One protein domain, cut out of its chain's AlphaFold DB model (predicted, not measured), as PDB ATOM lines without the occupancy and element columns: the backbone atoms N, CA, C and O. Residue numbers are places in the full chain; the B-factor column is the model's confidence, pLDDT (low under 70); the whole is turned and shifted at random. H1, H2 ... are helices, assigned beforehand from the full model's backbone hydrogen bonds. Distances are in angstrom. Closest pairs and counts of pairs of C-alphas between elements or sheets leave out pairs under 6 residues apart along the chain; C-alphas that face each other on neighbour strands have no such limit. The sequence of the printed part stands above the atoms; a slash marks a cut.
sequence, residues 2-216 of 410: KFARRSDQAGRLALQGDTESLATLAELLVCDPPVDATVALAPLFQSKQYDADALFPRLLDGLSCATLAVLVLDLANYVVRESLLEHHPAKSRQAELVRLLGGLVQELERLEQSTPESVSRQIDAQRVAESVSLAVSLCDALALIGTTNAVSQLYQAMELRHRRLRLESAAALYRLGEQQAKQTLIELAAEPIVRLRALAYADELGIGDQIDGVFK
ATOM      1  N   LYS A   2     -39.784 106.001 147.580       52.31
ATOM      2  CA  LYS A   2     -38.328 105.949 147.292       52.31
ATOM      3  C   LYS A   2     -37.736 104.527 147.262       52.31
ATOM      4  O   LYS A   2     -36.888 104.273 146.425       52.31
ATOM      5  N   PHE A   3     -38.210 103.612 148.113       49.75
ATOM      6  CA  PHE A   3     -37.697 102.233 148.195       49.75
ATOM      7  C   PHE A   3     -38.057 101.367 146.975       49.75
ATOM      8  O   PHE A   3     -37.174 100.745 146.402       49.75
ATOM      9  N   ALA A   4     -39.308 101.423 146.502       58.16
ATOM     10  CA  ALA A   4     -39.749 100.682 145.313       58.16
ATOM     11  C   ALA A   4     -38.960 101.055 144.040       58.16
ATOM     12  O   ALA A   4     -38.625 100.190 143.243       58.16
ATOM     13  N   ARG A   5     -38.579 102.333 143.882       61.00
ATOM     14  CA  ARG A   5     -37.753 102.787 142.748       61.00
ATOM     15  C   ARG A   5     -36.316 102.251 142.778       61.00
ATOM     16  O   ARG A   5     -35.660 102.270 141.744       61.00
ATOM     17  N   ARG A   6     -35.815 101.820 143.942       67.19
ATOM     18  CA  ARG A   6     -34.431 101.344 144.120       67.19
ATOM     19  C   ARG A   6     -34.290  99.871 143.774       67.19
ATOM     20  O   ARG A   6     -33.385  99.534 143.023       67.19
ATOM     21  N   SER A   7     -35.208  99.027 144.251       67.75
ATOM     22  CA  SER A   7     -35.261  97.620 143.832       67.75
ATOM     23  C   SER A   7     -35.454  97.513 142.316       67.75
ATOM     24  O   SER A   7     -34.769  96.740 141.660       67.75
ATOM     25  N   ASP A   8     -36.292  98.382 141.745       75.50
ATOM     26  CA  ASP A   8     -36.511  98.484 140.298       75.50
ATOM     27  C   ASP A   8     -35.282  99.004 139.521       75.50
ATOM     28  O   ASP A   8     -35.043  98.636 138.374       75.50
ATOM     29  N   GLN A   9     -34.452  99.857 140.131       83.06
ATOM     30  CA  GLN A   9     -33.179 100.265 139.534       83.06
ATOM     31  C   GLN A   9     -32.155  99.124 139.564       83.06
ATOM     32  O   GLN A   9     -31.516  98.865 138.548       83.06
ATOM     33  N   ALA A  10     -32.018  98.434 140.697       81.69
ATOM     34  CA  ALA A  10     -31.091  97.316 140.846       81.69
ATOM     35  C   ALA A  10     -31.445  96.154 139.900       81.69
ATOM     36  O   ALA A  10     -30.575  95.665 139.184       81.69
ATOM     37  N   GLY A  11     -32.728  95.789 139.806       82.75
ATOM     38  CA  GLY A  11     -33.190  94.759 138.871       82.75
ATOM     39  C   GLY A  11     -32.932  95.116 137.403       82.75
ATOM     40  O   GLY A  11     -32.533  94.257 136.621       82.75
ATOM     41  N   ARG A  12     -33.073  96.393 137.018       85.56
ATOM     42  CA  ARG A  12     -32.732  96.846 135.656       85.56
ATOM     43  C   ARG A  12     -31.241  96.740 135.350       85.56
ATOM     44  O   ARG A  12     -30.902  96.301 134.256       85.56
ATOM     45  N   LEU A  13     -30.373  97.099 136.296       88.44
ATOM     46  CA  LEU A  13     -28.922  96.942 136.137       88.44
ATOM     47  C   LEU A  13     -28.537  95.462 135.984       88.44
ATOM     48  O   LEU A  13     -27.718  95.126 135.133       88.44
ATOM     49  N   ALA A  14     -29.178  94.571 136.749       87.19
ATOM     50  CA  ALA A  14     -28.980  93.126 136.626       87.19
ATOM     51  C   ALA A  14     -29.425  92.582 135.255       87.19
ATOM     52  O   ALA A  14     -28.743  91.740 134.680       87.19
ATOM     53  N   LEU A  15     -30.540  93.083 134.709       88.75
ATOM     54  CA  LEU A  15     -31.052  92.686 133.390       88.75
ATOM     55  C   LEU A  15     -30.186  93.167 132.219       88.75
ATOM     56  O   LEU A  15     -30.194  92.534 131.168       88.75
ATOM     57  N   GLN A  16     -29.478  94.289 132.371       88.94
ATOM     58  CA  GLN A  16     -28.594  94.808 131.323       88.94
ATOM     59  C   GLN A  16     -27.369  93.910 131.111       88.94
ATOM     60  O   GLN A  16     -26.969  93.698 129.969       88.94
ATOM     61  N   GLY A  17     -26.807  93.357 132.190       84.19
ATOM     62  CA  GLY A  17     -25.771  92.317 132.136       84.19
ATOM     63  C   GLY A  17     -24.392  92.760 131.626       84.19
ATOM     64  O   GLY A  17     -23.475  91.937 131.585       84.19
ATOM     65  N   ASP A  18     -24.218  94.031 131.253       91.19
ATOM     66  CA  ASP A  18     -22.928  94.596 130.857       91.19
ATOM     67  C   ASP A  18     -22.055  94.969 132.069       91.19
ATOM     68  O   ASP A  18     -22.548  95.231 133.170       91.19
ATOM     69  N   THR A  19     -20.741  95.014 131.857       92.69
ATOM     70  CA  THR A  19     -19.731  95.223 132.904       92.69
ATOM     71  C   THR A  19     -19.954  96.495 133.736       92.69
ATOM     72  O   THR A  19     -19.775  96.468 134.953       92.69
ATOM     73  N   GLU A  20     -20.363  97.614 133.125       93.00
ATOM     74  CA  GLU A  20     -20.558  98.886 133.840       93.00
ATOM     75  C   GLU A  20     -21.815  98.836 134.720       93.00
ATOM     76  O   GLU A  20     -21.792  99.243 135.891       93.00
ATOM     77  N   SER A  21     -22.897  98.272 134.181       93.12
ATOM     78  CA  SER A  21     -24.155  98.076 134.901       93.12
ATOM     79  C   SER A  21     -23.989  97.135 136.094       93.12
ATOM     80  O   SER A  21     -24.473  97.438 137.187       93.12
ATOM     81  N   LEU A  22     -23.253  96.033 135.927       94.12
ATOM     82  CA  LEU A  22     -22.992  95.066 136.996       94.12
ATOM     83  C   LEU A  22     -22.051  95.612 138.074       94.12
ATOM     84  O   LEU A  22     -22.308  95.409 139.260       94.12
ATOM     85  N   ALA A  23     -21.016  96.367 137.698       93.56
ATOM     86  CA  ALA A  23     -20.165  97.049 138.671       93.56
ATOM     87  C   ALA A  23     -20.973  98.067 139.499       93.56
ATOM     88  O   ALA A  23     -20.849  98.131 140.725       93.56
ATOM     89  N   THR A  24     -21.864  98.818 138.843       92.69
ATOM     90  CA  THR A  24     -22.775  99.764 139.509       92.69
ATOM     91  C   THR A  24     -23.762  99.045 140.428       92.69
ATOM     92  O   THR A  24     -24.023  99.509 141.539       92.69
ATOM     93  N   LEU A  25     -24.298  97.902 139.993       92.50
ATOM     94  CA  LEU A  25     -25.160  97.054 140.811       92.50
ATOM     95  C   LEU A  25     -24.425  96.576 142.067       92.50
ATOM     96  O   LEU A  25     -24.965  96.705 143.165       92.50
ATOM     97  N   ALA A  26     -23.199  96.070 141.921       92.94
ATOM     98  CA  ALA A  26     -22.395  95.602 143.043       92.94
ATOM     99  C   ALA A  26     -22.122  96.721 144.058       92.94
ATOM    100  O   ALA A  26     -22.265  96.513 145.264       92.94
ATOM    101  N   GLU A  27     -21.800  97.923 143.578       92.75
ATOM    102  CA  GLU A  27     -21.602  99.093 144.432       92.75
ATOM    103  C   GLU A  27     -22.882  99.479 145.185       92.75
ATOM    104  O   GLU A  27     -22.852  99.694 146.399       92.75
ATOM    105  N   LEU A  28     -24.019  99.517 144.483       90.25
ATOM    106  CA  LEU A  28     -25.321  99.844 145.063       90.25
ATOM    107  C   LEU A  28     -25.713  98.843 146.156       90.25
ATOM    108  O   LEU A  28     -26.120  99.256 147.238       90.25
ATOM    109  N   LEU A  29     -25.556  97.544 145.894       90.12
ATOM    110  CA  LEU A  29     -25.913  96.485 146.838       90.12
ATOM    111  C   LEU A  29     -25.083  96.545 148.122       90.12
ATOM    112  O   LEU A  29     -25.623  96.310 149.199       90.12
ATOM    113  N   VAL A  30     -23.792  96.873 148.036       90.50
ATOM    114  CA  VAL A  30     -22.931  96.930 149.225       90.50
ATOM    115  C   VAL A  30     -23.110  98.230 150.011       90.50
ATOM    116  O   VAL A  30     -23.113  98.202 151.241       90.50
ATOM    117  N   CYS A  31     -23.240  99.373 149.334       88.31
ATOM    118  CA  CYS A  31     -23.300 100.678 149.999       88.31
ATOM    119  C   CYS A  31     -24.699 101.068 150.494       88.31
ATOM    120  O   CYS A  31     -24.811 101.748 151.514       88.31
ATOM    121  N   ASP A  32     -25.756 100.679 149.782       83.00
ATOM    122  CA  ASP A  32     -27.151 100.982 150.130       83.00
ATOM    123  C   ASP A  32     -28.051  99.806 149.695       83.00
ATOM    124  O   ASP A  32     -28.802  99.937 148.718       83.00
ATOM    125  N   PRO A  33     -27.955  98.637 150.369       79.00
ATOM    126  CA  PRO A  33     -28.688  97.440 149.973       79.00
ATOM    127  C   PRO A  33     -30.197  97.725 149.892       79.00
ATOM    128  O   PRO A  33     -30.778  98.293 150.826       79.00
ATOM    129  N   PRO A  34     -30.870  97.340 148.792       75.44
ATOM    130  CA  PRO A  34     -32.307  97.501 148.669       75.44
ATOM    131  C   PRO A  34     -33.030  96.624 149.696       75.44
ATOM    132  O   PRO A  34     -32.523  95.595 150.134       75.44
ATOM    133  N   VAL A  35     -34.263  97.014 150.036       71.00
ATOM    134  CA  VAL A  35     -35.121  96.260 150.972       71.00
ATOM    135  C   VAL A  35     -35.377  94.831 150.475       71.00
ATOM    136  O   VAL A  35     -35.535  93.927 151.285       71.00
ATOM    137  N   ASP A  36     -35.377  94.633 149.154       78.88
ATOM    138  CA  ASP A  36     -35.552  93.330 148.512       78.88
ATOM    139  C   ASP A  36     -34.403  93.063 147.529       78.88
ATOM    140  O   ASP A  36     -34.501  93.302 146.322       78.88
ATOM    141  N   ALA A  37     -33.260  92.650 148.079       84.06
ATOM    142  CA  ALA A  37     -32.079  92.282 147.300       84.06
ATOM    143  C   ALA A  37     -32.282  90.983 146.501       84.06
ATOM    144  O   ALA A  37     -31.642  90.803 145.464       84.06
ATOM    145  N   THR A  38     -33.199  90.113 146.932       85.50
ATOM    146  CA  THR A  38     -33.529  88.864 146.236       85.50
ATOM    147  C   THR A  38     -34.121  89.155 144.862       85.50
ATOM    148  O   THR A  38     -33.623  88.645 143.859       85.50
ATOM    149  N   VAL A  39     -35.125  90.036 144.788       84.44
ATOM    150  CA  VAL A  39     -35.728  90.445 143.507       84.44
ATOM    151  C   VAL A  39     -34.705  91.129 142.599       84.44
ATOM    152  O   VAL A  39     -34.712  90.910 141.389       84.44
ATOM    153  N   ALA A  40     -33.800  91.926 143.169       85.88
ATOM    154  CA  ALA A  40     -32.765  92.611 142.401       85.88
ATOM    155  C   ALA A  40     -31.758  91.648 141.747       85.88
ATOM    156  O   ALA A  40     -31.305  91.913 140.636       85.88
ATOM    157  N   LEU A  41     -31.407  90.548 142.422       89.38
ATOM    158  CA  LEU A  41     -30.422  89.572 141.943       89.38
ATOM    159  C   LEU A  41     -31.030  88.437 141.110       89.38
ATOM    160  O   LEU A  41     -30.294  87.773 140.383       89.38
ATOM    161  N   ALA A  42     -32.349  88.227 141.165       89.94
ATOM    162  CA  ALA A  42     -33.041  87.151 140.450       89.94
ATOM    163  C   ALA A  42     -32.668  87.019 138.953       89.94
ATOM    164  O   ALA A  42     -32.443  85.887 138.518       89.94
ATOM    165  N   PRO A  43     -32.514  88.107 138.162       90.94
ATOM    166  CA  PRO A  43     -32.114  87.994 136.755       90.94
ATOM    167  C   PRO A  43     -30.765  87.293 136.532       90.94
ATOM    168  O   PRO A  43     -30.590  86.603 135.527       90.94
ATOM    169  N   LEU A  44     -29.825  87.421 137.475       92.06
ATOM    170  CA  LEU A  44     -28.491  86.818 137.375       92.06
ATOM    171  C   LEU A  44     -28.522  85.294 137.561       92.06
ATOM    172  O   LEU A  44     -27.656  84.601 137.047       92.06
ATOM    173  N   PHE A  45     -29.542  84.758 138.235       91.31
ATOM    174  CA  PHE A  45     -29.752  83.309 138.359       91.31
ATOM    175  C   PHE A  45     -30.526  82.709 137.175       91.31
ATOM    176  O   PHE A  45     -30.596  81.492 137.036       91.31
ATOM    177  N   GLN A  46     -31.141  83.546 136.333       89.50
ATOM    178  CA  GLN A  46     -31.981  83.110 135.209       89.50
ATOM    179  C   GLN A  46     -31.249  83.159 133.864       89.50
ATOM    180  O   GLN A  46     -31.626  82.461 132.924       89.50
ATOM    181  N   SER A  47     -30.204  83.982 133.759       87.06
ATOM    182  CA  SER A  47     -29.376  84.123 132.563       87.06
ATOM    183  C   SER A  47     -27.949  83.655 132.834       87.06
ATOM    184  O   SER A  47     -27.480  83.672 133.964       87.06
ATOM    185  N   LYS A  48     -27.241  83.253 131.777       89.12
ATOM    186  CA  LYS A  48     -25.787  82.993 131.788       89.12
ATOM    187  C   LYS A  48     -25.011  84.022 130.960       89.12
ATOM    188  O   LYS A  48     -23.804  83.909 130.790       89.12
ATOM    189  N   GLN A  49     -25.716  84.991 130.378       88.31
ATOM    190  CA  GLN A  49     -25.165  85.966 129.439       88.31
ATOM    191  C   GLN A  49     -24.864  87.278 130.159       88.31
ATOM    192  O   GLN A  49     -25.575  88.262 129.981       88.31
ATOM    193  N   TYR A  50     -23.844  87.270 131.012       92.00
ATOM    194  CA  TYR A  50     -23.386  88.466 131.709       92.00
ATOM    195  C   TYR A  50     -21.928  88.316 132.159       92.00
ATOM    196  O   TYR A  50     -21.410  87.204 132.262       92.00
ATOM    197  N   ASP A  51     -21.266  89.440 132.420       91.06
ATOM    198  CA  ASP A  51     -19.878  89.467 132.888       91.06
ATOM    199  C   ASP A  51     -19.803  89.260 134.411       91.06
ATOM    200  O   ASP A  51     -19.933  90.201 135.196       91.06
ATOM    201  N   ALA A  52     -19.633  88.010 134.852       93.12
ATOM    202  CA  ALA A  52     -19.591  87.672 136.276       93.12
ATOM    203  C   ALA A  52     -18.388  88.293 137.014       93.12
ATOM    204  O   ALA A  52     -18.503  88.592 138.206       93.12
ATOM    205  N   ASP A  53     -17.267  88.532 136.323       93.38
ATOM    206  CA  ASP A  53     -16.082  89.168 136.910       93.38
ATOM    207  C   ASP A  53     -16.372  90.615 137.339       93.38
ATOM    208  O   ASP A  53     -15.788  91.098 138.304       93.38
ATOM    209  N   ALA A  54     -17.334  91.295 136.707       94.38
ATOM    210  CA  ALA A  54     -17.719  92.663 137.062       94.38
ATOM    211  C   ALA A  54     -18.338  92.795 138.468       94.38
ATOM    212  O   ALA A  54     -18.358  93.884 139.048       94.38
ATOM    213  N   LEU A  55     -18.859  91.698 139.025       94.75
ATOM    214  CA  LEU A  55     -19.534  91.674 140.326       94.75
ATOM    215  C   LEU A  55     -18.556  91.453 141.492       94.75
ATOM    216  O   LEU A  55     -18.790  91.901 142.621       94.75
ATOM    217  N   PHE A  56     -17.451  90.755 141.232       95.31
ATOM    218  CA  PHE A  56     -16.494  90.318 142.241       95.31
ATOM    219  C   PHE A  56     -15.148  91.048 142.082       95.31
ATOM    220  O   PHE A  56     -14.742  91.380 140.979       95.31
ATOM    221  N   PRO A  57     -14.421  91.346 143.173       94.25
ATOM    222  CA  PRO A  57     -14.684  90.966 144.557       94.25
ATOM    223  C   PRO A  57     -15.653  91.904 145.290       94.25
ATOM    224  O   PRO A  57     -15.910  91.665 146.467       94.25
ATOM    225  N   ARG A  58     -16.174  92.959 144.642       94.56
ATOM    226  CA  ARG A  58     -16.924  94.028 145.322       94.56
ATOM    227  C   ARG A  58     -18.114  93.500 146.120       94.56
ATOM    228  O   ARG A  58     -18.237  93.842 147.291       94.56
ATOM    229  N   LEU A  59     -18.924  92.609 145.547       93.75
ATOM    230  CA  LEU A  59     -20.055  92.008 146.263       93.75
ATOM    231  C   LEU A  59     -19.662  91.292 147.563       93.75
ATOM    232  O   LEU A  59     -20.453  91.273 148.504       93.75
ATOM    233  N   LEU A  60     -18.442  90.751 147.665       94.31
ATOM    234  CA  LEU A  60     -17.980  90.060 148.876       94.31
ATOM    235  C   LEU A  60     -17.834  91.002 150.075       94.31
ATOM    236  O   LEU A  60     -17.824  90.546 151.215       94.31
ATOM    237  N   ASP A  61     -17.737  92.314 149.861       92.25
ATOM    238  CA  ASP A  61     -17.767  93.292 150.954       92.25
ATOM    239  C   ASP A  61     -19.141  93.332 151.651       92.25
ATOM    240  O   ASP A  61     -19.239  93.657 152.838       92.25
ATOM    241  N   GLY A  62     -20.191  92.904 150.943       88.81
ATOM    242  CA  GLY A  62     -21.549  92.745 151.455       88.81
ATOM    243  C   GLY A  62     -21.729  91.592 152.448       88.81
ATOM    244  O   GLY A  62     -22.764  91.534 153.107       88.81
ATOM    245  N   LEU A  63     -20.731  90.714 152.630       89.19
ATOM    246  CA  LEU A  63     -20.797  89.596 153.589       89.19
ATOM    247  C   LEU A  63     -20.946  90.049 155.051       89.19
ATOM    248  O   LEU A  63     -21.355  89.268 155.905       89.19
ATOM    249  N   SER A  64     -20.624  91.311 155.348       84.19
ATOM    250  CA  SER A  64     -20.839  91.921 156.665       84.19
ATOM    251  C   SER A  64     -22.317  92.192 156.982       84.19
ATOM    252  O   SER A  64     -22.672  92.394 158.144       84.19
ATOM    253  N   CYS A  65     -23.187  92.183 155.969       83.62
ATOM    254  CA  CYS A  65     -24.620  92.399 156.099       83.62
ATOM    255  C   CYS A  65     -25.358  91.054 156.026       83.62
ATOM    256  O   CYS A  65     -25.377  90.415 154.977       83.62
ATOM    257  N   ALA A  66     -25.989  90.627 157.126       75.81
ATOM    258  CA  ALA A  66     -26.608  89.300 157.232       75.81
ATOM    259  C   ALA A  66     -27.653  89.013 156.135       75.81
ATOM    260  O   ALA A  66     -27.677  87.918 155.581       75.81
ATOM    261  N   THR A  67     -28.466  90.010 155.772       77.00
ATOM    262  CA  THR A  67     -29.501  89.890 154.731       77.00
ATOM    263  C   THR A  67     -28.928  89.721 153.324       77.00
ATOM    264  O   THR A  67     -29.577  89.128 152.469       77.00
ATOM    265  N   LEU A  68     -27.717  90.226 153.074       88.38
ATOM    266  CA  LEU A  68     -27.055  90.162 151.772       88.38
ATOM    267  C   LEU A  68     -26.072  88.986 151.679       88.38
ATOM    268  O   LEU A  68     -25.850  88.461 150.590       88.38
ATOM    269  N   ALA A  69     -25.509  88.550 152.807       91.19
ATOM    270  CA  ALA A  69     -24.465  87.533 152.857       91.19
ATOM    271  C   ALA A  69     -24.880  86.214 152.189       91.19
ATOM    272  O   ALA A  69     -24.108  85.671 151.400       91.19
ATOM    273  N   VAL A  70     -26.102  85.734 152.457       92.69
ATOM    274  CA  VAL A  70     -26.648  84.512 151.840       92.69
ATOM    275  C   VAL A  70     -26.721  84.667 150.322       92.69
ATOM    276  O   VAL A  70     -26.139  83.869 149.601       92.69
ATOM    277  N   LEU A  71     -27.343  85.747 149.836       92.69
ATOM    278  CA  LEU A  71     -27.523  85.996 148.402       92.69
ATOM    279  C   LEU A  71     -26.190  86.145 147.657       92.69
ATOM    280  O   LEU A  71     -26.039  85.643 146.547       92.69
ATOM    281  N   VAL A  72     -25.215  86.828 148.265       94.88
ATOM    282  CA  VAL A  72     -23.875  87.001 147.688       94.88
ATOM    283  C   VAL A  72     -23.134  85.671 147.601       94.88
ATOM    284  O   VAL A  72     -22.492  85.407 146.584       94.88
ATOM    285  N   LEU A  73     -23.210  84.834 148.641       96.25
ATOM    286  CA  LEU A  73     -22.589  83.509 148.624       96.25
ATOM    287  C   LEU A  73     -23.292  82.572 147.644       96.25
ATOM    288  O   LEU A  73     -22.611  81.895 146.885       96.25
ATOM    289  N   ASP A  74     -24.622  82.575 147.598       95.25
ATOM    290  CA  ASP A  74     -25.384  81.764 146.648       95.25
ATOM    291  C   ASP A  74     -25.061  82.153 145.203       95.25
ATOM    292  O   ASP A  74     -24.855  81.277 144.363       95.25
ATOM    293  N   LEU A  75     -24.923  83.452 144.913       95.88
ATOM    294  CA  LEU A  75     -24.493  83.919 143.597       95.88
ATOM    295  C   LEU A  75     -23.045  83.512 143.294       95.88
ATOM    296  O   LEU A  75     -22.760  83.065 142.186       95.88
ATOM    297  N   ALA A  76     -22.135  83.623 144.268       97.12
ATOM    298  CA  ALA A  76     -20.746  83.181 144.128       97.12
ATOM    299  C   ALA A  76     -20.633  81.666 143.867       97.12
ATOM    300  O   ALA A  76     -19.823  81.246 143.042       97.12
ATOM    301  N   ASN A  77     -21.474  80.859 144.516       96.56
ATOM    302  CA  ASN A  77     -21.567  79.419 144.289       96.56
ATOM    303  C   ASN A  77     -22.131  79.123 142.893       96.56
ATOM    304  O   ASN A  77     -21.571  78.316 142.148       96.56
ATOM    305  N   TYR A  78     -23.215  79.808 142.520       95.94
ATOM    306  CA  TYR A  78     -23.891  79.656 141.232       95.94
ATOM    307  C   TYR A  78     -22.960  79.937 140.049       95.94
ATOM    308  O   TYR A  78     -22.849  79.098 139.161       95.94
ATOM    309  N   VAL A  79     -22.222  81.056 140.053       96.19
ATOM    310  CA  VAL A  79     -21.329  81.407 138.929       96.19
ATOM    311  C   VAL A  79     -20.218  80.379 138.705       96.19
ATOM    312  O   VAL A  79     -19.765  80.208 137.577       96.19
ATOM    313  N   VAL A  80     -19.793  79.658 139.746       95.56
ATOM    314  CA  VAL A  80     -18.819  78.565 139.614       95.56
ATOM    315  C   VAL A  80     -19.487  77.301 139.082       95.56
ATOM    316  O   VAL A  80     -18.971  76.680 138.156       95.56
ATOM    317  N   ARG A  81     -20.649  76.922 139.630       91.88
ATOM    318  CA  ARG A  81     -21.406  75.735 139.189       91.88
ATOM    319  C   ARG A  81     -21.805  75.826 137.719       91.88
ATOM    320  O   ARG A  81     -21.670  74.856 136.981       91.88
ATOM    321  N   GLU A  82     -22.203  77.015 137.281       93.75
ATOM    322  CA  GLU A  82     -22.555  77.296 135.890       93.75
ATOM    323  C   GLU A  82     -21.345  77.570 134.988       93.75
ATOM    324  O   GLU A  82     -21.518  77.892 133.812       93.75
ATOM    325  N   SER A  83     -20.120  77.415 135.509       94.19
ATOM    326  CA  SER A  83     -18.866  77.625 134.774       94.19
ATOM    327  C   SER A  83     -18.724  79.032 134.171       94.19
ATOM    328  O   SER A  83     -18.049  79.207 133.158       94.19
ATOM    329  N   LEU A  84     -19.352  80.039 134.789       94.62
ATOM    330  CA  LEU A  84     -19.172  81.455 134.445       94.62
ATOM    331  C   LEU A  84     -17.835  81.987 134.970       94.62
ATOM    332  O   LEU A  84     -17.234  82.845 134.335       94.62
ATOM    333  N   LEU A  85     -17.361  81.455 136.101       95.38
ATOM    334  CA  LEU A  85     -16.022  81.695 136.638       95.38
ATOM    335  C   LEU A  85     -15.296  80.365 136.874       95.38
ATOM    336  O   LEU A  85     -15.875  79.419 137.403       95.38
ATOM    337  N   GLU A  86     -14.002  80.311 136.542       93.88
ATOM    338  CA  GLU A  86     -13.162  79.115 136.742       93.88
ATOM    339  C   GLU A  86     -12.870  78.843 138.227       93.88
ATOM    340  O   GLU A  86     -12.669  77.706 138.659       93.88
ATOM    341  N   HIS A  87     -12.804  79.900 139.034       95.00
ATOM    342  CA  HIS A  87     -12.473  79.817 140.448       95.00
ATOM    343  C   HIS A  87     -13.499  80.566 141.279       95.00
ATOM    344  O   HIS A  87     -13.959  81.642 140.904       95.00
ATOM    345  N   HIS A  88     -13.792  80.030 142.463       97.19
ATOM    346  CA  HIS A  88     -14.707  80.683 143.383       97.19
ATOM    347  C   HIS A  88     -14.200  82.083 143.774       97.19
ATOM    348  O   HIS A  88     -13.077  82.202 144.283       97.19
ATOM    349  N   PRO A  89     -15.009  83.148 143.609       96.94
ATOM    350  CA  PRO A  89     -14.545  84.527 143.778       96.94
ATOM    351  C   PRO A  89     -14.099  84.826 145.215       96.94
ATOM    352  O   PRO A  89     -13.211  85.646 145.449       96.94
ATOM    353  N   ALA A  90     -14.648  84.109 146.199       96.31
ATOM    354  CA  ALA A  90     -14.259  84.238 147.602       96.31
ATOM    355  C   ALA A  90     -13.024  83.408 148.015       96.31
ATOM    356  O   ALA A  90     -12.728  83.317 149.205       96.31
ATOM    357  N   LYS A  91     -12.275  82.809 147.074       96.38
ATOM    358  CA  LYS A  91     -11.095  81.969 147.373       96.38
ATOM    359  C   LYS A  91     -10.057  82.679 148.248       96.38
ATOM    360  O   LYS A  91      -9.502  82.074 149.163       96.38
ATOM    361  N   SER A  92      -9.836  83.975 148.030       94.94
ATOM    362  CA  SER A  92      -8.926  84.793 148.846       94.94
ATOM    363  C   SER A  92      -9.421  85.022 150.283       94.94
ATOM    364  O   SER A  92      -8.607  85.275 151.168       94.94
ATOM    365  N   ARG A  93     -10.730  84.874 150.539       95.44
ATOM    366  CA  ARG A  93     -11.379  85.054 151.851       95.44
ATOM    367  C   ARG A  93     -11.681  83.736 152.570       95.44
ATOM    368  O   ARG A  93     -12.369  83.735 153.587       95.44
ATOM    369  N   GLN A  94     -11.142  82.605 152.102       95.69
ATOM    370  CA  GLN A  94     -11.450  81.278 152.657       95.69
ATOM    371  C   GLN A  94     -11.295  81.183 154.188       95.69
ATOM    372  O   GLN A  94     -12.128  80.579 154.855       95.69
ATOM    373  N   ALA A  95     -10.276  81.821 154.777       96.19
ATOM    374  CA  ALA A  95     -10.043  81.775 156.223       96.19
ATOM    375  C   ALA A  95     -11.114  82.537 157.027       96.19
ATOM    376  O   ALA A  95     -11.380  82.204 158.183       96.19
ATOM    377  N   GLU A  96     -11.721  83.564 156.433       95.38
ATOM    378  CA  GLU A  96     -12.840  84.301 157.023       95.38
ATOM    379  C   GLU A  96     -14.120  83.470 156.946       95.38
ATOM    380  O   GLU A  96     -14.812  83.339 157.951       95.38
ATOM    381  N   LEU A  97     -14.377  82.833 155.798       96.62
ATOM    382  CA  LEU A  97     -15.539  81.961 155.599       96.62
ATOM    383  C   LEU A  97     -15.521  80.748 156.541       96.62
ATOM    384  O   LEU A  97     -16.536  80.443 157.161       96.62
ATOM    385  N   VAL A  98     -14.361  80.103 156.723       97.81
ATOM    386  CA  VAL A  98     -14.196  78.996 157.688       97.81
ATOM    387  C   VAL A  98     -14.518  79.456 159.112       97.81
ATOM    388  O   VAL A  98     -15.202  78.756 159.859       97.81
ATOM    389  N   ARG A  99     -14.049  80.649 159.500       96.62
ATOM    390  CA  ARG A  99     -14.314  81.215 160.830       96.62
ATOM    391  C   ARG A  99     -15.792  81.551 161.015       96.62
ATOM    392  O   ARG A  99     -16.331  81.300 162.089       96.62
ATOM    393  N   LEU A 100     -16.428  82.102 159.981       95.12
ATOM    394  CA  LEU A 100     -17.848  82.433 159.987       95.12
ATOM    395  C   LEU A 100     -18.702  81.172 160.148       95.12
ATOM    396  O   LEU A 100     -19.552  81.138 161.033       95.12
ATOM    397  N   LEU A 101     -18.419  80.115 159.377       96.69
ATOM    398  CA  LEU A 101     -19.099  78.828 159.524       96.69
ATOM    399  C   LEU A 101     -18.936  78.276 160.947       96.69
ATOM    400  O   LEU A 101     -19.923  77.907 161.572       96.69
ATOM    401  N   GLY A 102     -17.714  78.284 161.490       96.56
ATOM    402  CA  GLY A 102     -17.464  77.822 162.858       96.56
ATOM    403  C   GLY A 102     -18.263  78.594 163.916       96.56
ATOM    404  O   GLY A 102     -18.801  77.988 164.839       96.56
ATOM    405  N   GLY A 103     -18.390  79.917 163.768       95.31
ATOM    406  CA  GLY A 103     -19.214  80.739 164.660       95.31
ATOM    407  C   GLY A 103     -20.705  80.400 164.581       95.31
ATOM    408  O   GLY A 103     -21.356  80.276 165.618       95.31
ATOM    409  N   LEU A 104     -21.231  80.194 163.369       94.25
ATOM    410  CA  LEU A 104     -22.635  79.824 163.151       94.25
ATOM    411  C   LEU A 104     -22.956  78.435 163.706       94.25
ATOM    412  O   LEU A 104     -23.991  78.259 164.341       94.25
ATOM    413  N   VAL A 105     -22.066  77.461 163.511       95.25
ATOM    414  CA  VAL A 105     -22.246  76.102 164.036       95.25
ATOM    415  C   VAL A 105     -22.296  76.113 165.564       95.25
ATOM    416  O   VAL A 105     -23.224  75.557 166.142       95.25
ATOM    417  N   GLN A 106     -21.380  76.830 166.224       94.06
ATOM    418  CA  GLN A 106     -21.399  76.985 167.685       94.06
ATOM    419  C   GLN A 106     -22.668  77.685 168.187       94.06
ATOM    420  O   GLN A 106     -23.199  77.358 169.252       94.06
ATOM    421  N   GLU A 107     -23.161  78.675 167.442       91.69
ATOM    422  CA  GLU A 107     -24.418  79.334 167.772       91.69
ATOM    423  C   GLU A 107     -25.603  78.370 167.677       91.69
ATOM    424  O   GLU A 107     -26.397  78.311 168.618       91.69
ATOM    425  N   LEU A 108     -25.693  77.602 166.589       91.94
ATOM    426  CA  LEU A 108     -26.749  76.617 166.363       91.94
ATOM    427  C   LEU A 108     -26.717  75.496 167.411       91.94
ATOM    428  O   LEU A 108     -27.757  75.197 167.991       91.94
ATOM    429  N   GLU A 109     -25.542  74.951 167.745       91.69
ATOM    430  CA  GLU A 109     -25.395  73.940 168.807       91.69
ATOM    431  C   GLU A 109     -25.958  74.436 170.145       91.69
ATOM    432  O   GLU A 109     -26.695  73.729 170.837       91.69
ATOM    433  N   ARG A 110     -25.643  75.681 170.513       89.62
ATOM    434  CA  ARG A 110     -26.143  76.294 171.749       89.62
ATOM    435  C   ARG A 110     -27.658  76.495 171.711       89.62
ATOM    436  O   ARG A 110     -28.305  76.335 172.745       89.62
ATOM    437  N   LEU A 111     -28.221  76.847 170.555       87.25
ATOM    438  CA  LEU A 111     -29.667  77.004 170.399       87.25
ATOM    439  C   LEU A 111     -30.387  75.653 170.534       87.25
ATOM    440  O   LEU A 111     -31.381  75.584 171.256       87.25
ATOM    441  N   GLU A 112     -29.841  74.572 169.964       85.19
ATOM    442  CA  GLU A 112     -30.390  73.208 170.083       85.19
ATOM    443  C   GLU A 112     -30.412  72.679 171.529       85.19
ATOM    444  O   GLU A 112     -31.266  71.861 171.881       85.19
ATOM    445  N   GLN A 113     -29.482  73.138 172.369       83.88
ATOM    446  CA  GLN A 113     -29.383  72.752 173.782       83.88
ATOM    447  C   GLN A 113     -30.272  73.593 174.707       83.88
ATOM    448  O   GLN A 113     -30.486  73.228 175.865       83.88
ATOM    449  N   SER A 114     -30.779  74.732 174.234       78.12
ATOM    450  CA  SER A 114     -31.551  75.652 175.066       78.12
ATOM    451  C   SER A 114     -33.035  75.265 175.119       78.12
ATOM    452  O   SER A 114     -33.587  74.722 174.165       78.12
ATOM    453  N   THR A 115     -33.708  75.523 176.248       67.19
ATOM    454  CA  THR A 115     -35.172  75.385 176.367       67.19
ATOM    455  C   THR A 115     -35.799  76.780 176.284       67.19
ATOM    456  O   THR A 115     -35.739  77.516 177.268       67.19
ATOM    457  N   PRO A 116     -36.366  77.184 175.136       62.47
ATOM    458  CA  PRO A 116     -36.809  78.562 174.938       62.47
ATOM    459  C   PRO A 116     -38.169  78.888 175.591       62.47
ATOM    460  O   PRO A 116     -39.162  78.158 175.453       62.47
ATOM    461  N   GLU A 117     -38.233  80.055 176.244       67.06
ATOM    462  CA  GLU A 117     -39.476  80.733 176.650       67.06
ATOM    463  C   GLU A 117     -40.298  81.168 175.417       67.06
ATOM    464  O   GLU A 117     -39.758  81.300 174.322       67.06
ATOM    465  N   SER A 118     -41.610  81.403 175.551       60.94
ATOM    466  CA  SER A 118     -42.518  81.586 174.397       60.94
ATOM    467  C   SER A 118     -42.148  82.737 173.451       60.94
ATOM    468  O   SER A 118     -42.224  82.557 172.240       60.94
ATOM    469  N   VAL A 119     -41.723  83.893 173.973       59.94
ATOM    470  CA  VAL A 119     -41.271  85.040 173.159       59.94
ATOM    471  C   VAL A 119     -39.894  84.771 172.547       59.94
ATOM    472  O   VAL A 119     -39.655  85.111 171.389       59.94
ATOM    473  N   SER A 120     -39.015  84.090 173.290       65.94
ATOM    474  CA  SER A 120     -37.706  83.655 172.793       65.94
ATOM    475  C   SER A 120     -37.865  82.714 171.604       65.94
ATOM    476  O   SER A 120     -37.191  82.904 170.604       65.94
ATOM    477  N   ARG A 121     -38.841  81.792 171.627       68.88
ATOM    478  CA  ARG A 121     -39.059  80.816 170.544       68.88
ATOM    479  C   ARG A 121     -39.174  81.441 169.162       68.88
ATOM    480  O   ARG A 121     -38.624  80.881 168.226       68.88
ATOM    481  N   GLN A 122     -39.895  82.552 169.011       66.69
ATOM    482  CA  GLN A 122     -40.088  83.158 167.690       66.69
ATOM    483  C   GLN A 122     -38.810  83.847 167.196       66.69
ATOM    484  O   GLN A 122     -38.437  83.701 166.035       66.69
ATOM    485  N   ILE A 123     -38.120  84.558 168.091       69.38
ATOM    486  CA  ILE A 123     -36.837  85.206 167.795       69.38
ATOM    487  C   ILE A 123     -35.768  84.146 167.494       69.38
ATOM    488  O   ILE A 123     -35.019  84.278 166.529       69.38
ATOM    489  N   ASP A 124     -35.734  83.073 168.278       78.88
ATOM    490  CA  ASP A 124     -34.814  81.955 168.109       78.88
ATOM    491  C   ASP A 124     -35.113  81.198 166.812       78.88
ATOM    492  O   ASP A 124     -34.184  80.874 166.086       78.88
ATOM    493  N   ALA A 125     -36.384  80.993 166.447       78.38
ATOM    494  CA  ALA A 125     -36.757  80.356 165.185       78.38
ATOM    495  C   ALA A 125     -36.272  81.150 163.960       78.38
ATOM    496  O   ALA A 125     -35.695  80.562 163.045       78.38
ATOM    497  N   GLN A 126     -36.452  82.477 163.958       80.25
ATOM    498  CA  GLN A 126     -35.961  83.334 162.873       80.25
ATOM    499  C   GLN A 126     -34.431  83.291 162.783       80.25
ATOM    500  O   GLN A 126     -33.878  83.082 161.706       80.25
ATOM    501  N   ARG A 127     -33.745  83.418 163.924       83.88
ATOM    502  CA  ARG A 127     -32.279  83.347 163.986       83.88
ATOM    503  C   ARG A 127     -31.752  81.997 163.519       83.88
ATOM    504  O   ARG A 127     -30.805  81.955 162.747       83.88
ATOM    505  N   VAL A 128     -32.382  80.899 163.931       86.75
ATOM    506  CA  VAL A 128     -32.042  79.552 163.455       86.75
ATOM    507  C   VAL A 128     -32.211  79.464 161.941       86.75
ATOM    508  O   VAL A 128     -31.311  78.971 161.268       86.75
ATOM    509  N   ALA A 129     -33.317  79.961 161.383       85.12
ATOM    510  CA  ALA A 129     -33.556  79.918 159.942       85.12
ATOM    511  C   ALA A 129     -32.502  80.714 159.145       85.12
ATOM    512  O   ALA A 129     -31.994  80.226 158.129       85.12
ATOM    513  N   GLU A 130     -32.136  81.905 159.622       86.69
ATOM    514  CA  GLU A 130     -31.090  82.748 159.029       86.69
ATOM    515  C   GLU A 130     -29.706  82.092 159.132       86.69
ATOM    516  O   GLU A 130     -29.016  81.947 158.121       86.69
ATOM    517  N   SER A 131     -29.327  81.617 160.323       90.56
ATOM    518  CA  SER A 131     -28.047  80.944 160.564       90.56
ATOM    519  C   SER A 131     -27.914  79.650 159.763       90.56
ATOM    520  O   SER A 131     -26.852  79.399 159.198       90.56
ATOM    521  N   VAL A 132     -28.980  78.850 159.653       92.00
ATOM    522  CA  VAL A 132     -28.994  77.637 158.819       92.00
ATOM    523  C   VAL A 132     -28.834  77.999 157.346       92.00
ATOM    524  O   VAL A 132     -28.046  77.355 156.658       92.00
ATOM    525  N   SER A 133     -29.535  79.024 156.856       91.69
ATOM    526  CA  SER A 133     -29.434  79.441 155.450       91.69
ATOM    527  C   SER A 133     -28.016  79.896 155.102       91.69
ATOM    528  O   SER A 133     -27.449  79.424 154.121       91.69
ATOM    529  N   LEU A 134     -27.399  80.724 155.949       94.38
ATOM    530  CA  LEU A 134     -26.022  81.170 155.750       94.38
ATOM    531  C   LEU A 134     -25.004  80.029 155.883       94.38
ATOM    532  O   LEU A 134     -24.073  79.940 155.083       94.38
ATOM    533  N   ALA A 135     -25.181  79.132 156.857       95.88
ATOM    534  CA  ALA A 135     -24.311  77.971 157.029       95.88
ATOM    535  C   ALA A 135     -24.367  77.025 155.818       95.88
ATOM    536  O   ALA A 135     -23.328  76.512 155.405       95.88
ATOM    537  N   VAL A 136     -25.544  76.844 155.212       95.56
ATOM    538  CA  VAL A 136     -25.719  76.078 153.967       95.56
ATOM    539  C   VAL A 136     -24.915  76.697 152.822       95.56
ATOM    540  O   VAL A 136     -24.097  76.000 152.221       95.56
ATOM    541  N   SER A 137     -25.067  78.000 152.564       96.06
ATOM    542  CA  SER A 137     -24.321  78.688 151.498       96.06
ATOM    543  C   SER A 137     -22.805  78.644 151.727       96.06
ATOM    544  O   SER A 137     -22.035  78.513 150.774       96.06
ATOM    545  N   LEU A 138     -22.362  78.709 152.989       97.25
ATOM    546  CA  LEU A 138     -20.952  78.577 153.368       97.25
ATOM    547  C   LEU A 138     -20.406  77.163 153.152       97.25
ATOM    548  O   LEU A 138     -19.268  77.033 152.707       97.25
ATOM    549  N   CYS A 139     -21.182  76.116 153.455       97.69
ATOM    550  CA  CYS A 139     -20.766  74.735 153.199       97.69
ATOM    551  C   CYS A 139     -20.464  74.527 151.712       97.69
ATOM    552  O   CYS A 139     -19.398  74.008 151.374       97.69
ATOM    553  N   ASP A 140     -21.356  74.996 150.834       95.94
ATOM    554  CA  ASP A 140     -21.160  74.882 149.388       95.94
ATOM    555  C   ASP A 140     -19.963  75.719 148.908       95.94
ATOM    556  O   ASP A 140     -19.081  75.205 148.219       95.94
ATOM    557  N   ALA A 141     -19.845  76.969 149.371       97.56
ATOM    558  CA  ALA A 141     -18.729  77.847 149.013       97.56
ATOM    559  C   ALA A 141     -17.369  77.247 149.382       97.56
ATOM    560  O   ALA A 141     -16.436  77.251 148.579       97.56
ATOM    561  N   LEU A 142     -17.233  76.708 150.597       98.12
ATOM    562  CA  LEU A 142     -15.978  76.117 151.069       98.12
ATOM    563  C   LEU A 142     -15.614  74.842 150.291       98.12
ATOM    564  O   LEU A 142     -14.430  74.619 150.019       98.12
ATOM    565  N   ALA A 143     -16.613  74.053 149.886       96.94
ATOM    566  CA  ALA A 143     -16.418  72.895 149.019       96.94
ATOM    567  C   ALA A 143     -15.972  73.303 147.607       96.94
ATOM    568  O   ALA A 143     -14.993  72.757 147.105       96.94
ATOM    569  N   LEU A 144     -16.626  74.301 147.000       96.44
ATOM    570  CA  LEU A 144     -16.274  74.833 145.675       96.44
ATOM    571  C   LEU A 144     -14.904  75.531 145.662       96.44
ATOM    572  O   LEU A 144     -14.186  75.480 144.667       96.44
ATOM    573  N   ILE A 145     -14.504  76.157 146.773       97.50
ATOM    574  CA  ILE A 145     -13.140  76.674 146.960       97.50
ATOM    575  C   ILE A 145     -12.114  75.526 147.027       97.50
ATOM    576  O   ILE A 145     -10.952  75.724 146.656       97.50
ATOM    577  N   GLY A 146     -12.518  74.347 147.510       95.94
ATOM    578  CA  GLY A 146     -11.644  73.191 147.708       95.94
ATOM    579  C   GLY A 146     -10.768  73.293 148.960       95.94
ATOM    580  O   GLY A 146      -9.645  72.787 148.972       95.94
ATOM    581  N   THR A 147     -11.222  73.998 150.005       95.56
ATOM    582  CA  THR A 147     -10.390  74.259 151.190       95.56
ATOM    583  C   THR A 147     -10.522  73.170 152.254       95.56
ATOM    584  O   THR A 147     -11.532  73.051 152.945       95.56
ATOM    585  N   THR A 148      -9.456  72.397 152.466       95.88
ATOM    586  CA  THR A 148      -9.412  71.355 153.511       95.88
ATOM    587  C   THR A 148      -9.398  71.930 154.930       95.88
ATOM    588  O   THR A 148      -9.665  71.219 155.896       95.88
ATOM    589  N   ASN A 149      -9.142  73.233 155.084       96.25
ATOM    590  CA  ASN A 149      -9.185  73.916 156.381       96.25
ATOM    591  C   ASN A 149     -10.603  73.982 156.978       96.25
ATOM    592  O   ASN A 149     -10.733  74.242 158.169       96.25
ATOM    593  N   ALA A 150     -11.642  73.765 156.164       96.25
ATOM    594  CA  ALA A 150     -13.040  73.761 156.588       96.25
ATOM    595  C   ALA A 150     -13.517  72.420 157.166       96.25
ATOM    596  O   ALA A 150     -14.596  72.369 157.749       96.25
ATOM    597  N   VAL A 151     -12.752  71.334 156.988       97.81
ATOM    598  CA  VAL A 151     -13.214  69.959 157.256       97.81
ATOM    599  C   VAL A 151     -13.745  69.796 158.682       97.81
ATOM    600  O   VAL A 151     -14.818  69.236 158.876       97.81
ATOM    601  N   SER A 152     -13.054  70.352 159.682       97.06
ATOM    602  CA  SER A 152     -13.483  70.272 161.087       97.06
ATOM    603  C   SER A 152     -14.848  70.935 161.323       97.06
ATOM    604  O   SER A 152     -15.732  70.346 161.940       97.06
ATOM    605  N   GLN A 153     -15.050  72.141 160.786       97.62
ATOM    606  CA  GLN A 153     -16.299  72.893 160.914       97.62
ATOM    607  C   GLN A 153     -17.440  72.226 160.141       97.62
ATOM    608  O   GLN A 153     -18.573  72.229 160.609       97.62
ATOM    609  N   LEU A 154     -17.146  71.628 158.985       98.00
ATOM    610  CA  LEU A 154     -18.130  70.880 158.207       98.00
ATOM    611  C   LEU A 154     -18.576  69.604 158.935       98.00
ATOM    612  O   LEU A 154     -19.767  69.310 158.949       98.00
ATOM    613  N   TYR A 155     -17.665  68.878 159.593       98.06
ATOM    614  CA  TYR A 155     -18.053  67.748 160.444       98.06
ATOM    615  C   TYR A 155     -18.952  68.202 161.598       98.06
ATOM    616  O   TYR A 155     -19.997  67.602 161.809       98.06
ATOM    617  N   GLN A 156     -18.613  69.295 162.291       96.56
ATOM    618  CA  GLN A 156     -19.472  69.839 163.355       96.56
ATOM    619  C   GLN A 156     -20.866  70.221 162.827       96.56
ATOM    620  O   GLN A 156     -21.877  69.887 163.436       96.56
ATOM    621  N   ALA A 157     -20.938  70.856 161.654       96.81
ATOM    622  CA  ALA A 157     -22.207  71.198 161.015       96.81
ATOM    623  C   ALA A 157     -23.045  69.959 160.633       96.81
ATOM    624  O   ALA A 157     -24.272  69.993 160.729       96.81
ATOM    625  N   MET A 158     -22.399  68.856 160.243       96.69
ATOM    626  CA  MET A 158     -23.058  67.589 159.900       96.69
ATOM    627  C   MET A 158     -23.686  66.871 161.113       96.69
ATOM    628  O   MET A 158     -24.637  66.099 160.942       96.69
ATOM    629  N   GLU A 159     -23.188  67.144 162.322       94.94
ATOM    630  CA  GLU A 159     -23.691  66.580 163.586       94.94
ATOM    631  C   GLU A 159     -24.905  67.335 164.159       94.94
ATOM    632  O   GLU A 159     -25.616  66.806 165.017       94.94
ATOM    633  N   LEU A 160     -25.190  68.550 163.674       93.88
ATOM    634  CA  LEU A 160     -26.389  69.309 164.055       93.88
ATOM    635  C   LEU A 160     -27.673  68.590 163.621       93.88
ATOM    636  O   LEU A 160     -27.679  67.805 162.678       93.88
ATOM    637  N   ARG A 161     -28.816  68.880 164.250       90.81
ATOM    638  CA  ARG A 161     -30.099  68.210 163.946       90.81
ATOM    639  C   ARG A 161     -30.745  68.690 162.647       90.81
ATOM    640  O   ARG A 161     -31.599  68.002 162.082       90.81
ATOM    641  N   HIS A 162     -30.356  69.862 162.155       91.31
ATOM    642  CA  HIS A 162     -30.950  70.497 160.979       91.31
ATOM    643  C   HIS A 162     -30.639  69.747 159.677       91.31
ATOM    644  O   HIS A 162     -29.581  69.930 159.084       91.31
ATOM    645  N   ARG A 163     -31.594  68.956 159.168       93.69
ATOM    646  CA  ARG A 163     -31.387  68.066 158.005       93.69
ATOM    647  C   ARG A 163     -30.819  68.743 156.757       93.69
ATOM    648  O   ARG A 163     -29.969  68.151 156.102       93.69
ATOM    649  N   ARG A 164     -31.252  69.971 156.446       93.06
ATOM    650  CA  ARG A 164     -30.718  70.738 155.305       93.06
ATOM    651  C   ARG A 164     -29.228  71.030 155.483       93.06
ATOM    652  O   ARG A 164     -28.459  70.788 154.565       93.06
ATOM    653  N   LEU A 165     -28.826  71.495 156.666       95.62
ATOM    654  CA  LEU A 165     -27.422  71.756 156.972       95.62
ATOM    655  C   LEU A 165     -26.608  70.460 156.967       95.62
ATOM    656  O   LEU A 165     -25.570  70.412 156.320       95.62
ATOM    657  N   ARG A 166     -27.124  69.386 157.581       97.06
ATOM    658  CA  ARG A 166     -26.466  68.070 157.567       97.06
ATOM    659  C   ARG A 166     -26.177  67.582 156.153       97.06
ATOM    660  O   ARG A 166     -25.074  67.111 155.892       97.06
ATOM    661  N   LEU A 167     -27.155  67.701 155.253       97.38
ATOM    662  CA  LEU A 167     -27.000  67.296 153.860       97.38
ATOM    663  C   LEU A 167     -25.917  68.116 153.158       97.38
ATOM    664  O   LEU A 167     -25.050  67.554 152.495       97.38
ATOM    665  N   GLU A 168     -25.967  69.435 153.316       97.19
ATOM    666  CA  GLU A 168     -25.032  70.353 152.667       97.19
ATOM    667  C   GLU A 168     -23.603  70.159 153.177       97.19
ATOM    668  O   GLU A 168     -22.660  70.098 152.389       97.19
ATOM    669  N   SER A 169     -23.433  69.948 154.482       97.88
ATOM    670  CA  SER A 169     -22.141  69.606 155.072       97.88
ATOM    671  C   SER A 169     -21.634  68.238 154.614       97.88
ATOM    672  O   SER A 169     -20.456  68.115 154.288       97.88
ATOM    673  N   ALA A 170     -22.503  67.224 154.523       98.00
ATOM    674  CA  ALA A 170     -22.120  65.897 154.040       98.00
ATOM    675  C   ALA A 170     -21.667  65.927 152.569       98.00
ATOM    676  O   ALA A 170     -20.630  65.359 152.223       98.00
ATOM    677  N   ALA A 171     -22.400  66.641 151.709       97.31
ATOM    678  CA  ALA A 171     -22.029  66.836 150.309       97.31
ATOM    679  C   ALA A 171     -20.713  67.616 150.171       97.31
ATOM    680  O   ALA A 171     -19.836  67.216 149.403       97.31
ATOM    681  N   ALA A 172     -20.539  68.687 150.952       97.56
ATOM    682  CA  ALA A 172     -19.310  69.473 150.987       97.56
ATOM    683  C   ALA A 172     -18.091  68.634 151.408       97.56
ATOM    684  O   ALA A 172     -17.068  68.645 150.726       97.56
ATOM    685  N   LEU A 173     -18.210  67.865 152.493       98.31
ATOM    686  CA  LEU A 173     -17.170  66.948 152.966       98.31
ATOM    687  C   LEU A 173     -16.803  65.916 151.895       98.31
ATOM    688  O   LEU A 173     -15.622  65.731 151.598       98.31
ATOM    689  N   TYR A 174     -17.797  65.287 151.265       97.44
ATOM    690  CA  TYR A 174     -17.537  64.288 150.234       97.44
ATOM    691  C   TYR A 174     -16.825  64.885 149.008       97.44
ATOM    692  O   TYR A 174     -15.867  64.284 148.517       97.44
ATOM    693  N   ARG A 175     -17.198  66.103 148.574       95.62
ATOM    694  CA  ARG A 175     -16.470  66.856 147.527       95.62
ATOM    695  C   ARG A 175     -15.008  67.120 147.900       95.62
ATOM    696  O   ARG A 175     -14.147  67.100 147.027       95.62
ATOM    697  N   LEU A 176     -14.721  67.336 149.184       96.44
ATOM    698  CA  LEU A 176     -13.363  67.532 149.704       96.44
ATOM    699  C   LEU A 176     -12.586  66.216 149.913       96.44
ATOM    700  O   LEU A 176     -11.435  66.252 150.345       96.44
ATOM    701  N   GLY A 177     -13.179  65.064 149.582       95.69
ATOM    702  CA  GLY A 177     -12.540  63.747 149.658       95.69
ATOM    703  C   GLY A 177     -12.799  62.977 150.956       95.69
ATOM    704  O   GLY A 177     -12.293  61.864 151.118       95.69
ATOM    705  N   GLU A 178     -13.615  63.515 151.861       96.88
ATOM    706  CA  GLU A 178     -13.934  62.899 153.149       96.88
ATOM    707  C   GLU A 178     -14.956  61.763 152.978       96.88
ATOM    708  O   GLU A 178     -16.172  61.958 152.993       96.88
ATOM    709  N   GLN A 179     -14.457  60.534 152.824       93.50
ATOM    710  CA  GLN A 179     -15.285  59.352 152.536       93.50
ATOM    711  C   GLN A 179     -16.304  59.018 153.633       93.50
ATOM    712  O   GLN A 179     -17.320  58.388 153.349       93.50
ATOM    713  N   GLN A 180     -16.059  59.440 154.874       90.00
ATOM    714  CA  GLN A 180     -16.966  59.184 155.998       90.00
ATOM    715  C   GLN A 180     -18.316  59.897 155.819       90.00
ATOM    716  O   GLN A 180     -19.344  59.366 156.227       90.00
ATOM    717  N   ALA A 181     -18.338  61.047 155.136       94.50
ATOM    718  CA  ALA A 181     -19.555  61.825 154.903       94.50
ATOM    719  C   ALA A 181     -20.500  61.207 153.859       94.50
ATOM    720  O   ALA A 181     -21.691  61.522 153.820       94.50
ATOM    721  N   LYS A 182     -19.984  60.289 153.033       95.94
ATOM    722  CA  LYS A 182     -20.747  59.591 151.993       95.94
ATOM    723  C   LYS A 182     -21.964  58.865 152.558       95.94
ATOM    724  O   LYS A 182     -23.052  58.956 151.996       95.94
ATOM    725  N   GLN A 183     -21.772  58.147 153.664       95.12
ATOM    726  CA  GLN A 183     -22.827  57.346 154.275       95.12
ATOM    727  C   GLN A 183     -23.965  58.240 154.783       95.12
ATOM    728  O   GLN A 183     -25.126  57.967 154.496       95.12
ATOM    729  N   THR A 184     -23.631  59.362 155.425       95.62
ATOM    730  CA  THR A 184     -24.613  60.357 155.878       95.62
ATOM    731  C   THR A 184     -25.432  60.924 154.718       95.62
ATOM    732  O   THR A 184     -26.648  61.053 154.835       95.62
ATOM    733  N   LEU A 185     -24.797  61.249 153.585       95.69
ATOM    734  CA  LEU A 185     -25.498  61.753 152.400       95.69
ATOM    735  C   LEU A 185     -26.513  60.729 151.873       95.69
ATOM    736  O   LEU A 185     -27.665  61.086 151.626       95.69
ATOM    737  N   ILE A 186     -26.105  59.460 151.754       96.38
ATOM    738  CA  ILE A 186     -26.975  58.363 151.304       96.38
ATOM    739  C   ILE A 186     -28.155  58.175 152.267       96.38
ATOM    740  O   ILE A 186     -29.297  58.063 151.828       96.38
ATOM    741  N   GLU A 187     -27.904  58.181 153.577       96.25
ATOM    742  CA  GLU A 187     -28.946  58.026 154.599       96.25
ATOM    743  C   GLU A 187     -29.966  59.170 154.580       96.25
ATOM    744  O   GLU A 187     -31.158  58.944 154.787       96.25
ATOM    745  N   LEU A 188     -29.531  60.396 154.277       97.12
ATOM    746  CA  LEU A 188     -30.420  61.557 154.188       97.12
ATOM    747  C   LEU A 188     -31.393  61.489 153.003       97.12
ATOM    748  O   LEU A 188     -32.408  62.182 153.034       97.12
ATOM    749  N   ALA A 189     -31.170  60.624 152.010       97.25
ATOM    750  CA  ALA A 189     -32.158  60.369 150.959       97.25
ATOM    751  C   ALA A 189     -33.457  59.741 151.503       97.25
ATOM    752  O   ALA A 189     -34.522  59.885 150.900       97.25
ATOM    753  N   ALA A 190     -33.410  59.103 152.676       97.00
ATOM    754  CA  ALA A 190     -34.609  58.593 153.330       97.00
ATOM    755  C   ALA A 190     -35.552  59.712 153.808       97.00
ATOM    756  O   ALA A 190     -36.740  59.470 154.007       97.00
ATOM    757  N   GLU A 191     -35.057  60.941 153.953       96.94
ATOM    758  CA  GLU A 191     -35.755  62.041 154.613       96.94
ATOM    759  C   GLU A 191     -36.475  62.938 153.607       96.94
ATOM    760  O   GLU A 191     -35.804  63.712 152.918       96.94
ATOM    761  N   PRO A 192     -37.822  62.919 153.531       97.44
ATOM    762  CA  PRO A 192     -38.547  63.567 152.434       97.44
ATOM    763  C   PRO A 192     -38.204  65.053 152.269       97.44
ATOM    764  O   PRO A 192     -37.998  65.522 151.157       97.44
ATOM    765  N   ILE A 193     -38.027  65.781 153.378       96.12
ATOM    766  CA  ILE A 193     -37.714  67.220 153.385       96.12
ATOM    767  C   ILE A 193     -36.396  67.590 152.680       96.12
ATOM    768  O   ILE A 193     -36.227  68.730 152.250       96.12
ATOM    769  N   VAL A 194     -35.448  66.656 152.569       97.00
ATOM    770  CA  VAL A 194     -34.155  66.876 151.898       97.00
ATOM    771  C   VAL A 194     -33.873  65.869 150.782       97.00
ATOM    772  O   VAL A 194     -32.846  65.983 150.116       97.00
ATOM    773  N   ARG A 195     -34.781  64.919 150.535       97.94
ATOM    774  CA  ARG A 195     -34.591  63.801 149.605       97.94
ATOM    775  C   ARG A 195     -34.235  64.258 148.201       97.94
ATOM    776  O   ARG A 195     -33.212  63.826 147.691       97.94
ATOM    777  N   LEU A 196     -35.011  65.167 147.604       97.31
ATOM    778  CA  LEU A 196     -34.746  65.648 146.238       97.31
ATOM    779  C   LEU A 196     -33.341  66.254 146.108       97.31
ATOM    780  O   LEU A 196     -32.630  65.999 145.139       97.31
ATOM    781  N   ARG A 197     -32.898  67.005 147.125       96.44
ATOM    782  CA  ARG A 197     -31.547  67.577 147.154       96.44
ATOM    783  C   ARG A 197     -30.477  66.505 147.366       96.44
ATOM    784  O   ARG A 197     -29.418  66.590 146.752       96.44
ATOM    785  N   ALA A 198     -30.747  65.503 148.202       97.62
ATOM    786  CA  ALA A 198     -29.834  64.387 148.435       97.62
ATOM    787  C   ALA A 198     -29.643  63.536 147.174       97.62
ATOM    788  O   ALA A 198     -28.507  63.203 146.848       97.62
ATOM    789  N   LEU A 199     -30.724  63.260 146.437       97.81
ATOM    790  CA  LEU A 199     -30.680  62.588 145.137       97.81
ATOM    791  C   LEU A 199     -29.847  63.391 144.133       97.81
ATOM    792  O   LEU A 199     -28.885  62.862 143.587       97.81
ATOM    793  N   ALA A 200     -30.129  64.690 143.986       95.94
ATOM    794  CA  ALA A 200     -29.377  65.560 143.081       95.94
ATOM    795  C   ALA A 200     -27.870  65.581 143.397       95.94
ATOM    796  O   ALA A 200     -27.039  65.514 142.493       95.94
ATOM    797  N   TYR A 201     -27.497  65.637 144.680       96.12
ATOM    798  CA  TYR A 201     -26.093  65.557 145.076       96.12
ATOM    799  C   TYR A 201     -25.481  64.182 144.871       96.12
ATOM    800  O   TYR A 201     -24.329  64.097 144.457       96.12
ATOM    801  N   ALA A 202     -26.218  63.112 145.134       96.31
ATOM    802  CA  ALA A 202     -25.725  61.771 144.880       96.31
ATOM    803  C   ALA A 202     -25.449  61.550 143.386       96.31
ATOM    804  O   ALA A 202     -24.434  60.943 143.048       96.31
ATOM    805  N   ASP A 203     -26.289  62.090 142.507       95.75
ATOM    806  CA  ASP A 203     -26.084  62.048 141.060       95.75
ATOM    807  C   ASP A 203     -24.878  62.895 140.632       95.75
ATOM    808  O   ASP A 203     -23.998  62.389 139.936       95.75
ATOM    809  N   GLU A 204     -24.771  64.143 141.115       93.19
ATOM    810  CA  GLU A 204     -23.618  65.027 140.856       93.19
ATOM    811  C   GLU A 204     -22.291  64.370 141.274       93.19
ATOM    812  O   GLU A 204     -21.268  64.507 140.602       93.19
ATOM    813  N   LEU A 205     -22.312  63.628 142.383       94.31
ATOM    814  CA  LEU A 205     -21.144  63.001 142.995       94.31
ATOM    815  C   LEU A 205     -20.903  61.553 142.532       94.31
ATOM    816  O   LEU A 205     -19.972  60.907 143.022       94.31
ATOM    817  N   GLY A 206     -21.722  61.032 141.612       95.94
ATOM    818  CA  GLY A 206     -21.573  59.686 141.052       95.94
ATOM    819  C   GLY A 206     -21.823  58.547 142.049       95.94
ATOM    820  O   GLY A 206     -21.201  57.493 141.942       95.94
ATOM    821  N   ILE A 207     -22.691  58.764 143.041       96.56
ATOM    822  CA  ILE A 207     -23.067  57.789 144.081       96.56
ATOM    823  C   ILE A 207     -24.582  57.526 144.159       96.56
ATOM    824  O   ILE A 207     -25.043  56.865 145.089       96.56
ATOM    825  N   GLY A 208     -25.373  58.028 143.203       95.25
ATOM    826  CA  GLY A 208     -26.834  57.849 143.165       95.25
ATOM    827  C   GLY A 208     -27.292  56.390 143.030       95.25
ATOM    828  O   GLY A 208     -28.389  56.023 143.464       95.25
ATOM    829  N   ASP A 209     -26.436  55.516 142.501       96.31
ATOM    830  CA  ASP A 209     -26.660  54.071 142.409       96.31
ATOM    831  C   ASP A 209     -26.706  53.374 143.779       96.31
ATOM    832  O   ASP A 209     -27.365  52.347 143.923       96.31
ATOM    833  N   GLN A 210     -26.065  53.959 144.791       96.75
ATOM    834  CA  GLN A 210     -25.997  53.418 146.152       96.75
ATOM    835  C   GLN A 210     -27.175  53.827 147.032       96.75
ATOM    836  O   GLN A 210     -27.359  53.259 148.108       96.75
ATOM    837  N   ILE A 211     -27.978  54.793 146.587       97.06
ATOM    838  CA  ILE A 211     -29.246  55.112 147.237       97.06
ATOM    839  C   ILE A 211     -30.256  54.019 146.895       97.06
ATOM    840  O   ILE A 211     -30.408  53.636 145.728       97.06
ATOM    841  N   ASP A 212     -30.965  53.540 147.917       97.38
ATOM    842  CA  ASP A 212     -32.028  52.552 147.759       97.38
ATOM    843  C   ASP A 212     -33.066  53.030 146.726       97.38
ATOM    844  O   ASP A 212     -33.518  54.179 146.739       97.38
ATOM    845  N   GLY A 213     -33.443  52.136 145.808       96.75
ATOM    846  CA  GLY A 213     -34.426  52.405 144.761       96.75
ATOM    847  C   GLY A 213     -35.784  52.857 145.298       96.75
ATOM    848  O   GLY A 213     -36.480  53.591 144.600       96.75
ATOM    849  N   VAL A 214     -36.141  52.496 146.536       97.19
ATOM    850  CA  VAL A 214     -37.399  52.926 147.166       97.19
ATOM    851  C   VAL A 214     -37.511  54.454 147.268       97.19
ATOM    852  O   VAL A 214     -38.599  55.000 147.083       97.19
ATOM    853  N   PHE A 215     -36.389  55.155 147.463       97.62
ATOM    854  CA  PHE A 215     -36.344  56.619 147.571       97.62
ATOM    855  C   PHE A 215     -36.282  57.334 146.215       97.62
ATOM    856  O   PHE A 215     -36.351  58.556 146.178       97.62
ATOM    857  N   LYS A 216     -36.169  56.579 145.115       97.00
ATOM    858  CA  LYS A 216     -36.093  57.075 143.729       97.00
ATOM    859  C   LYS A 216     -37.363  56.776 142.929       97.00
ATOM    860  O   LYS A 216     -37.380  56.867 141.706       97.00
TER     861      LYS A 216
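What this domain is: This is residues 2 to 216 of the 410 residues of an uncharacterized protein of Planctomycetaceae bacterium (UniProt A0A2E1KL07). The chain winds to and fro in stacked turns that make two rows of helices: the long H7 stands within the row H1, H3, H5, H7, H9, H11, whose successive members run the same way, and H2, H4, H6, H8 and H10 form a looser second row beside it. The tip of the H6-H7 hairpin, residues 117 to 123, sticks out, and the short H12 sits at one end, near H11. The printed part has 215 residues with twelve named helices, H1 to H12 in order, and no named strand; its class is all helix. It is compact, with a radius of gyration of the C-alphas of 18.1 A and spans of 48 by 45 by 33 A.

Where its parts are: H7, residues 118 to 145, is 40.5 A long, from C-alpha 118 at (-42.518, 81.586, 174.397) to C-alpha 145 at (-13.140, 76.674, 146.960). Before it come H1, residues 4 to 16, beginning at C-alpha 4 (-39.749, 100.682, 145.313), H2, 19 to 31, H3, 37 to 46, H4, 58 to 64, H5, 66 to 81, 23.2 A long, and H6, 89 to 113, 35.5 A long, with a kink of 62 degrees near residue 96. After it come H8, 148 to 159, H9, 163 to 175, H10, 181 to 188, H11, 192 to 204, and H12, 213 to 216.

How they stand to each other: H6, H7, H8 and H9 form an up and down bundle, each running against the one before. H7 touches H6 at Ile 145 and Lys 91, C-alphas 5.7 A apart, at 32 degrees, a tilt only just shallow. With residues 132 to 143 alone H7 touches H9, closest C-alphas Ala 143 and Ala 172, 4.9 A, and with 133 to 144 alone H5, at Leu 134 and Val 70, 5.2 A. H9, the hub, also touches H8 at Arg 166 and Met 158, 4.2 A, H10 at Ala 170 and Ala 181, 4.9 A, and H11 at Arg 164 and Val 194, 6.2 A. H3 touches H5, closest C-alphas Thr 38 and Leu 71, 7.0 A, and H1 touches H3, closest C-alphas Gly 11 and Ala 40, 4.2 A. H2 touches H4 at Val 30 and Gly 62, 4.9 A. H1, H2, H9 and H10 have every O i to N i+4 pair within hydrogen-bond range; H3 has 3 of 6, H4 0 of 3 but 3 of 4 O i to N i+3 pairs, H5 9 of 12, H6 18 of 21, H7 22 of 24, H8 6 of 8 and H11 7 of 9, while H12 is too short for such a pair.

The domain as a whole: The C-alphas farthest apart, those of Lys 2 and Gln 210, are 54.0 A apart. The printed part has no cut, and the link from H3 to H4, 11 residues, is long. The mean pLDDT of the printed part is 90.6; residues 2 to 7 and 115 to 123 are under 70.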